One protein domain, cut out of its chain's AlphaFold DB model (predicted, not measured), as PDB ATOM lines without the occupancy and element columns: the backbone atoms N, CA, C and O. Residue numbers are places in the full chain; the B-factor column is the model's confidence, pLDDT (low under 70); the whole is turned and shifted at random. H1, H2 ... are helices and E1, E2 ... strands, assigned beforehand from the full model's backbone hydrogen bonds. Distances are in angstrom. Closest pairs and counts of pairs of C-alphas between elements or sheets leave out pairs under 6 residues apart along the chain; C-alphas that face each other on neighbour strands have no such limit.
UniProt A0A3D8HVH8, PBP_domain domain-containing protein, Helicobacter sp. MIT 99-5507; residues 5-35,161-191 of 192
ATOM      1  N   LEU A   5     135.046 167.921 293.124       59.06
ATOM      2  CA  LEU A   5     134.384 168.900 293.989       59.06
ATOM      3  C   LEU A   5     135.447 169.594 294.842       59.06
ATOM      4  O   LEU A   5     136.045 168.961 295.709       59.06
ATOM      5  N   CYS A   6     135.717 170.874 294.591       50.69
ATOM      6  CA  CYS A   6     136.660 171.646 295.401       50.69
ATOM      7  C   CYS A   6     136.464 173.150 295.180       50.69
ATOM      8  O   CYS A   6     136.535 173.611 294.047       50.69
ATOM      9  N   LEU A   7     136.268 173.936 296.246       50.59
ATOM     10  CA  LEU A   7     136.314 175.402 296.140       50.59
ATOM     11  C   LEU A   7     137.735 175.971 296.207       50.59
ATOM     12  O   LEU A   7     137.972 177.063 295.696       50.59
ATOM     13  N   LYS A   8     138.689 175.246 296.807       53.16
ATOM     14  CA  LYS A   8     139.988 175.814 297.201       53.16
ATOM     15  C   LYS A   8     140.865 176.294 296.031       53.16
ATOM     16  O   LYS A   8     141.820 177.015 296.288       53.16
ATOM     17  N   TYR A   9     140.542 175.963 294.771       43.84
ATOM     18  CA  TYR A   9     141.398 176.268 293.608       43.84
ATOM     19  C   TYR A   9     140.662 176.548 292.275       43.84
ATOM     20  O   TYR A   9     141.268 176.453 291.211       43.84
ATOM     21  N   ALA A  10     139.362 176.866 292.283       49.47
ATOM     22  CA  ALA A  10     138.513 176.554 291.122       49.47
ATOM     23  C   ALA A  10     137.932 177.708 290.289       49.47
ATOM     24  O   ALA A  10     137.257 177.421 289.304       49.47
ATOM     25  N   TYR A  11     138.159 178.983 290.623       50.84
ATOM     26  CA  TYR A  11     137.406 180.074 289.973       50.84
ATOM     27  C   TYR A  11     137.553 180.132 288.442       50.84
ATOM     28  O   TYR A  11     136.605 180.498 287.756       50.84
ATOM     29  N   ASN A  12     138.694 179.704 287.890       54.53
ATOM     30  CA  ASN A  12     138.948 179.762 286.444       54.53
ATOM     31  C   ASN A  12     138.591 178.468 285.686       54.53
ATOM     32  O   ASN A  12     138.900 178.358 284.501       54.53
ATOM     33  N   GLN A  13     137.999 177.467 286.351       67.56
ATOM     34  CA  GLN A  13     137.721 176.155 285.744       67.56
ATOM     35  C   GLN A  13     136.457 175.456 286.284       67.56
ATOM     36  O   GLN A  13     136.195 174.291 285.985       67.56
ATOM     37  N   SER A  14     135.664 176.150 287.096       75.75
ATOM     38  CA  SER A  14     134.413 175.620 287.626       75.75
ATOM     39  C   SER A  14     133.267 175.761 286.627       75.75
ATOM     40  O   SER A  14     133.040 176.856 286.109       75.75
ATOM     41  N   ALA A  15     132.494 174.695 286.434       83.44
ATOM     42  CA  ALA A  15     131.232 174.770 285.712       83.44
ATOM     43  C   ALA A  15     130.178 175.512 286.554       83.44
ATOM     44  O   ALA A  15     130.089 175.338 287.777       83.44
ATOM     45  N   LYS A  16     129.348 176.319 285.890       89.00
ATOM     46  CA  LYS A  16     128.089 176.823 286.447       89.00
ATOM     47  C   LYS A  16     127.166 175.643 286.745       89.00
ATOM     48  O   LYS A  16     127.240 174.607 286.086       89.00
ATOM     49  N   ILE A  17     126.291 175.809 287.732       89.19
ATOM     50  CA  ILE A  17     125.273 174.809 288.061       89.19
ATOM     51  C   ILE A  17     123.900 175.429 287.894       89.19
ATOM     52  O   ILE A  17     123.591 176.413 288.563       89.19
ATOM     53  N   ASP A  18     123.089 174.864 287.001       90.19
ATOM     54  CA  ASP A  18     121.807 175.437 286.573       90.19
ATOM     55  C   ASP A  18     121.944 176.918 286.148       90.19
ATOM     56  O   ASP A  18     121.117 177.763 286.483       90.19
ATOM     57  N   GLY A  19     123.039 177.264 285.464       89.94
ATOM     58  CA  GLY A  19     123.361 178.633 285.050       89.94
ATOM     59  C   GLY A  19     123.954 179.521 286.151       89.94
ATOM     60  O   GLY A  19     124.369 180.642 285.861       89.94
ATOM     61  N   ILE A  20     124.052 179.038 287.394       90.62
ATOM     62  CA  ILE A  20     124.545 179.813 288.537       90.62
ATOM     63  C   ILE A  20     126.041 179.582 288.754       90.62
ATOM     64  O   ILE A  20     126.504 178.453 288.932       90.62
ATOM     65  N   THR A  21     126.806 180.671 288.786       89.31
ATOM     66  CA  THR A  21     128.251 180.653 289.050       89.31
ATOM     67  C   THR A  21     128.545 180.334 290.527       89.31
ATOM     68  O   THR A  21     127.924 180.951 291.398       89.31
ATOM     69  N   PRO A  22     129.514 179.448 290.838       86.81
ATOM     70  CA  PRO A  22     129.968 179.172 292.206       86.81
ATOM     71  C   PRO A  22     130.829 180.313 292.768       86.81
ATOM     72  O   PRO A  22     132.053 180.226 292.813       86.81
ATOM     73  N   ASN A  23     130.200 181.409 293.189       86.38
ATOM     74  CA  ASN A  23     130.881 182.544 293.813       86.38
ATOM     75  C   ASN A  23     130.274 182.884 295.186       86.38
ATOM     76  O   ASN A  23     129.202 182.398 295.550       86.38
ATOM     77  N   ILE A  24     130.978 183.719 295.959       85.06
ATOM     78  CA  ILE A  24     130.585 184.094 297.329       85.06
ATOM     79  C   ILE A  24     129.199 184.752 297.359       85.06
ATOM     80  O   ILE A  24     128.393 184.441 298.231       85.06
ATOM     81  N   GLU A  25     128.904 185.629 296.398       87.81
ATOM     82  CA  GLU A  25     127.616 186.322 296.302       87.81
ATOM     83  C   GLU A  25     126.452 185.333 296.147       87.81
ATOM     84  O   GLU A  25     125.497 185.367 296.925       87.81
ATOM     85  N   ASN A  26     126.573 184.394 295.207       89.12
ATOM     86  CA  ASN A  26     125.547 183.401 294.911       89.12
ATOM     87  C   ASN A  26     125.384 182.361 296.023       89.12
ATOM     88  O   ASN A  26     124.290 181.836 296.236       89.12
ATOM     89  N   ILE A  27     126.457 182.052 296.751       86.62
ATOM     90  CA  ILE A  27     126.372 181.189 297.932       86.62
ATOM     91  C   ILE A  27     125.652 181.928 299.070       86.62
ATOM     92  O   ILE A  27     124.739 181.370 299.678       86.62
ATOM     93  N   ASN A  28     125.988 183.197 299.316       85.31
ATOM     94  CA  ASN A  28     125.377 184.005 300.376       85.31
ATOM     95  C   ASN A  28     123.890 184.287 300.131       85.31
ATOM     96  O   ASN A  28     123.087 184.203 301.061       85.31
ATOM     97  N   ASN A  29     123.502 184.579 298.886       88.19
ATOM     98  CA  ASN A  29     122.099 184.793 298.515       88.19
ATOM     99  C   ASN A  29     121.314 183.476 298.308       88.19
ATOM    100  O   ASN A  29     120.131 183.512 297.973       88.19
ATOM    101  N   LYS A  30     121.956 182.318 298.537       87.06
ATOM    102  CA  LYS A  30     121.394 180.961 298.415       87.06
ATOM    103  C   LYS A  30     120.943 180.563 297.000       87.06
ATOM    104  O   LYS A  30     120.263 179.544 296.848       87.06
ATOM    105  N   SER A  31     121.323 181.313 295.963       89.44
ATOM    106  CA  SER A  31     121.074 180.924 294.567       89.44
ATOM    107  C   SER A  31     121.953 179.741 294.144       89.44
ATOM    108  O   SER A  31     121.474 178.834 293.460       89.44
ATOM    109  N   TYR A  32     123.203 179.678 294.623       88.56
ATOM    110  CA  TYR A  32     124.082 178.524 294.441       88.56
ATOM    111  C   TYR A  32     123.882 177.508 295.569       88.56
ATOM    112  O   TYR A  32     124.321 177.701 296.702       88.56
ATOM    113  N   LYS A  33     123.201 176.402 295.251       86.62
ATOM    114  CA  LYS A  33     122.730 175.425 296.250       86.62
ATOM    115  C   LYS A  33     123.738 174.331 296.607       86.62
ATOM    116  O   LYS A  33     123.437 173.508 297.465       86.62
ATOM    117  N   ILE A  34     124.891 174.269 295.940       88.00
ATOM    118  CA  ILE A  34     125.912 173.255 296.236       88.00
ATOM    119  C   ILE A  34     126.864 173.823 297.289       88.00
ATOM    120  O   ILE A  34     127.979 174.261 297.014       88.00
ATOM    121  N   SER A  35     126.367 173.869 298.516       89.56
ATOM    122  CA  SER A  35     127.096 174.311 299.697       89.56
ATOM    123  C   SER A  35     126.603 173.545 300.919       89.56
ATOM    124  O   SER A  35     125.532 172.934 300.901       89.56
ATOM    125  N   VAL A 161     132.014 172.486 291.152       85.25
ATOM    126  CA  VAL A 161     132.222 171.352 290.250       85.25
ATOM    127  C   VAL A 161     133.247 171.753 289.197       85.25
ATOM    128  O   VAL A 161     133.018 172.690 288.434       85.25
ATOM    129  N   ILE A 162     134.380 171.055 289.164       84.75
ATOM    130  CA  ILE A 162     135.496 171.339 288.258       84.75
ATOM    131  C   ILE A 162     135.555 170.275 287.164       84.75
ATOM    132  O   ILE A 162     135.510 169.073 287.448       84.75
ATOM    133  N   VAL A 163     135.711 170.733 285.923       83.69
ATOM    134  CA  VAL A 163     135.989 169.891 284.753       83.69
ATOM    135  C   VAL A 163     137.407 170.147 284.242       83.69
ATOM    136  O   VAL A 163     138.010 171.170 284.544       83.69
ATOM    137  N   ASN A 164     137.984 169.217 283.481       82.81
ATOM    138  CA  ASN A 164     139.312 169.429 282.891       82.81
ATOM    139  C   ASN A 164     139.328 170.677 281.981       82.81
ATOM    140  O   ASN A 164     138.352 170.920 281.281       82.81
ATOM    141  N   LYS A 165     140.453 171.409 281.918       80.12
ATOM    142  CA  LYS A 165     140.619 172.605 281.062       80.12
ATOM    143  C   LYS A 165     140.233 172.403 279.595       80.12
ATOM    144  O   LYS A 165     139.774 173.342 278.960       80.12
ATOM    145  N   ALA A 166     140.474 171.213 279.051       83.75
ATOM    146  CA  ALA A 166     140.154 170.876 277.668       83.75
ATOM    147  C   ALA A 166     138.658 170.582 277.449       83.75
ATOM    148  O   ALA A 166     138.224 170.449 276.307       83.75
ATOM    149  N   ASN A 167     137.868 170.454 278.519       82.75
ATOM    150  CA  ASN A 167     136.430 170.263 278.434       82.75
ATOM    151  C   ASN A 167     135.738 171.614 278.210       82.75
ATOM    152  O   ASN A 167     135.972 172.569 278.944       82.75
ATOM    153  N   THR A 168     134.880 171.680 277.195       83.94
ATOM    154  CA  THR A 168     134.165 172.898 276.797       83.94
ATOM    155  C   THR A 168     132.888 173.145 277.596       83.94
ATOM    156  O   THR A 168     132.265 174.184 277.415       83.94
ATOM    157  N   ILE A 169     132.463 172.200 278.441       86.38
ATOM    158  CA  ILE A 169     131.256 172.343 279.260       86.38
ATOM    159  C   ILE A 169     131.495 173.392 280.348       86.38
ATOM    160  O   ILE A 169     132.303 173.188 281.254       86.38
ATOM    161  N   ASP A 170     130.750 174.492 280.280       86.56
ATOM    162  CA  ASP A 170     130.798 175.590 281.247       86.56
ATOM    163  C   ASP A 170     129.564 175.636 282.167       86.56
ATOM    164  O   ASP A 170     129.527 176.432 283.105       86.56
ATOM    165  N   ASN A 171     128.568 174.776 281.927       89.00
ATOM    166  CA  ASN A 171     127.332 174.688 282.696       89.00
ATOM    167  C   ASN A 171     126.825 173.242 282.801       89.00
ATOM    168  O   ASN A 171     126.775 172.520 281.810       89.00
ATOM    169  N   LEU A 172     126.402 172.832 283.995       90.25
ATOM    170  CA  LEU A 172     125.813 171.521 284.267       90.25
ATOM    171  C   LEU A 172     124.509 171.678 285.047       90.25
ATOM    172  O   LEU A 172     124.422 172.507 285.950       90.25
ATOM    173  N   SER A 173     123.499 170.861 284.752       91.12
ATOM    174  CA  SER A 173     122.325 170.791 285.625       91.12
ATOM    175  C   SER A 173     122.616 169.959 286.876       91.12
ATOM    176  O   SER A 173     123.501 169.097 286.875       91.12
ATOM    177  N   LYS A 174     121.852 170.164 287.956       89.06
ATOM    178  CA  LYS A 174     121.946 169.284 289.139       89.06
ATOM    179  C   LYS A 174     121.693 167.815 288.805       89.06
ATOM    180  O   LYS A 174     122.387 166.948 289.335       89.06
ATOM    181  N   ASP A 175     120.739 167.543 287.921       90.38
ATOM    182  CA  ASP A 175     120.416 166.179 287.498       90.38
ATOM    183  C   ASP A 175     121.554 165.565 286.685       90.38
ATOM    184  O   ASP A 175     121.914 164.414 286.922       90.38
ATOM    185  N   ALA A 176     122.194 166.346 285.809       90.12
ATOM    186  CA  ALA A 176     123.396 165.911 285.110       90.12
ATOM    187  C   ALA A 176     124.510 165.565 286.100       90.12
ATOM    188  O   ALA A 176     125.097 164.493 286.009       90.12
ATOM    189  N   ILE A 177     124.770 166.420 287.093       89.31
ATOM    190  CA  ILE A 177     125.773 166.140 288.130       89.31
ATOM    191  C   ILE A 177     125.434 164.841 288.858       89.31
ATOM    192  O   ILE A 177     126.292 163.969 288.973       89.31
ATOM    193  N   LYS A 178     124.186 164.676 289.305       90.00
ATOM    194  CA  LYS A 178     123.735 163.445 289.957       90.00
ATOM    195  C   LYS A 178     124.004 162.227 289.073       90.00
ATOM    196  O   LYS A 178     124.664 161.305 289.536       90.00
ATOM    197  N   ALA A 179     123.577 162.266 287.813       90.38
ATOM    198  CA  ALA A 179     123.746 161.178 286.854       90.38
ATOM    199  C   ALA A 179     125.224 160.848 286.574       90.38
ATOM    200  O   ALA A 179     125.580 159.691 286.361       90.38
ATOM    201  N   ILE A 180     126.115 161.843 286.602       90.00
ATOM    202  CA  ILE A 180     127.563 161.621 286.485       90.00
ATOM    203  C   ILE A 180     128.097 160.875 287.712       90.00
ATOM    204  O   ILE A 180     128.808 159.882 287.570       90.00
ATOM    205  N   TYR A 181     127.754 161.339 288.918       88.00
ATOM    206  CA  TYR A 181     128.243 160.748 290.168       88.00
ATOM    207  C   TYR A 181     127.620 159.377 290.473       88.00
ATOM    208  O   TYR A 181     128.245 158.583 291.172       88.00
ATOM    209  N   THR A 182     126.431 159.073 289.940       91.94
ATOM    210  CA  THR A 182     125.819 157.733 290.010       91.94
ATOM    211  C   THR A 182     126.280 156.798 288.891       91.94
ATOM    212  O   THR A 182     125.989 155.605 288.941       91.94
ATOM    213  N   GLY A 183     127.023 157.302 287.898       90.19
ATOM    214  CA  GLY A 183     127.526 156.510 286.773       90.19
ATOM    215  C   GLY A 183     126.510 156.266 285.651       90.19
ATOM    216  O   GLY A 183     126.799 155.504 284.733       90.19
ATOM    217  N   GLU A 184     125.347 156.919 285.678       91.62
ATOM    218  CA  GLU A 184     124.372 156.906 284.576       91.62
ATOM    219  C   GLU A 184     124.922 157.638 283.337       91.62
ATOM    220  O   GLU A 184     124.762 157.192 282.193       91.62
ATOM    221  N   ILE A 185     125.636 158.746 283.560       89.38
ATOM    222  CA  ILE A 185     126.349 159.491 282.520       89.38
ATOM    223  C   ILE A 185     127.853 159.284 282.680       89.38
ATOM    224  O   ILE A 185     128.491 159.794 283.594       89.38
ATOM    225  N   THR A 186     128.435 158.565 281.725       89.81
ATOM    226  CA  THR A 186     129.867 158.228 281.702       89.81
ATOM    227  C   THR A 186     130.643 158.901 280.566       89.81
ATOM    228  O   THR A 186     131.870 158.784 280.526       89.81
ATOM    229  N   ASN A 187     129.956 159.622 279.668       86.75
ATOM    230  CA  ASN A 187     130.543 160.347 278.539       86.75
ATOM    231  C   ASN A 187     130.010 161.791 278.479       86.75
ATOM    232  O   ASN A 187     128.799 162.009 278.530       86.75
ATOM    233  N   TRP A 188     130.926 162.750 278.320       84.31
ATOM    234  CA  TRP A 188     130.664 164.180 278.182       84.31
ATOM    235  C   TRP A 188     129.794 164.540 276.979       84.31
ATOM    236  O   TRP A 188     129.057 165.515 277.047       84.31
ATOM    237  N   ASP A 189     129.829 163.758 275.899       84.31
ATOM    238  CA  ASP A 189     129.013 164.041 274.710       84.31
ATOM    239  C   ASP A 189     127.505 163.918 274.971       84.31
ATOM    240  O   ASP A 189     126.710 164.466 274.218       84.31
ATOM    241  N   LYS A 190     127.096 163.255 276.062       81.25
ATOM    242  CA  LYS A 190     125.689 163.178 276.494       81.25
ATOM    243  C   LYS A 190     125.187 164.457 277.185       81.25
ATOM    244  O   LYS A 190     124.031 164.501 277.591       81.25
ATOM    245  N   LEU A 191     126.070 165.433 277.397       77.81
ATOM    246  CA  LEU A 191     125.823 166.664 278.160       77.81
ATOM    247  C   LEU A 191     125.951 167.932 277.303       77.81
ATOM    248  O   LEU A 191     125.878 169.031 277.849       77.81
TER     249      LEU A 191
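AT A GLANCE: This is residues 5 to 35 and 161 to 191 of the 192 residues of the protein "PBP_domain domain-containing protein" of Helicobacter sp. MIT 99-5507 (UniProt A0A3D8HVH8). Little regular structure is here: mostly loops, with the short strand E1 in the middle, the small helix H1 at one end of the long axis and helices H2 and H3 towards the other. The 62 printed residues run E1, H1, H2, H3; the class is mostly helix, though named elements hold only 21 residues. The whole is compact, radius of gyration of the C-alphas 11.7 A, spanning 32 by 22 by 18 A.

HOW THE PARTS SIT: Start at H2, residues 174 to 181, close but not clearly touching H3, residues 188 to 191; their closest C-alphas, Ala 176 and Leu 191, are 7.4 A apart. Look next at E1, residues 14 to 17, which pairs with no named strand; its residues 14 to 15 pair antiparallel with residues 161 to 162. The closest C-alphas of E1 and H2, Ile 17 and Lys 174, are 6.5 A apart. H1, residues 24 to 28, is apart from E1, H2 and H3. In H1 and H2 every O i to N i+4 pair is within hydrogen-bond range; H3 is too short for one.

IN THESE COORDINATES: Find C-alpha 174 at (121.946, 169.284, 289.139); H2 runs 10.7 A from there. E1 runs 9.2 A from C-alpha 14 at (134.413, 175.620, 287.626), H1 6.0 A and H3 5.4 A.

THE WHOLE: Residues 36 to 160 are not printed; C-alphas 35 and 161 are 11.1 A apart across the cut. Residues 5 to 13 have pLDDT under 70.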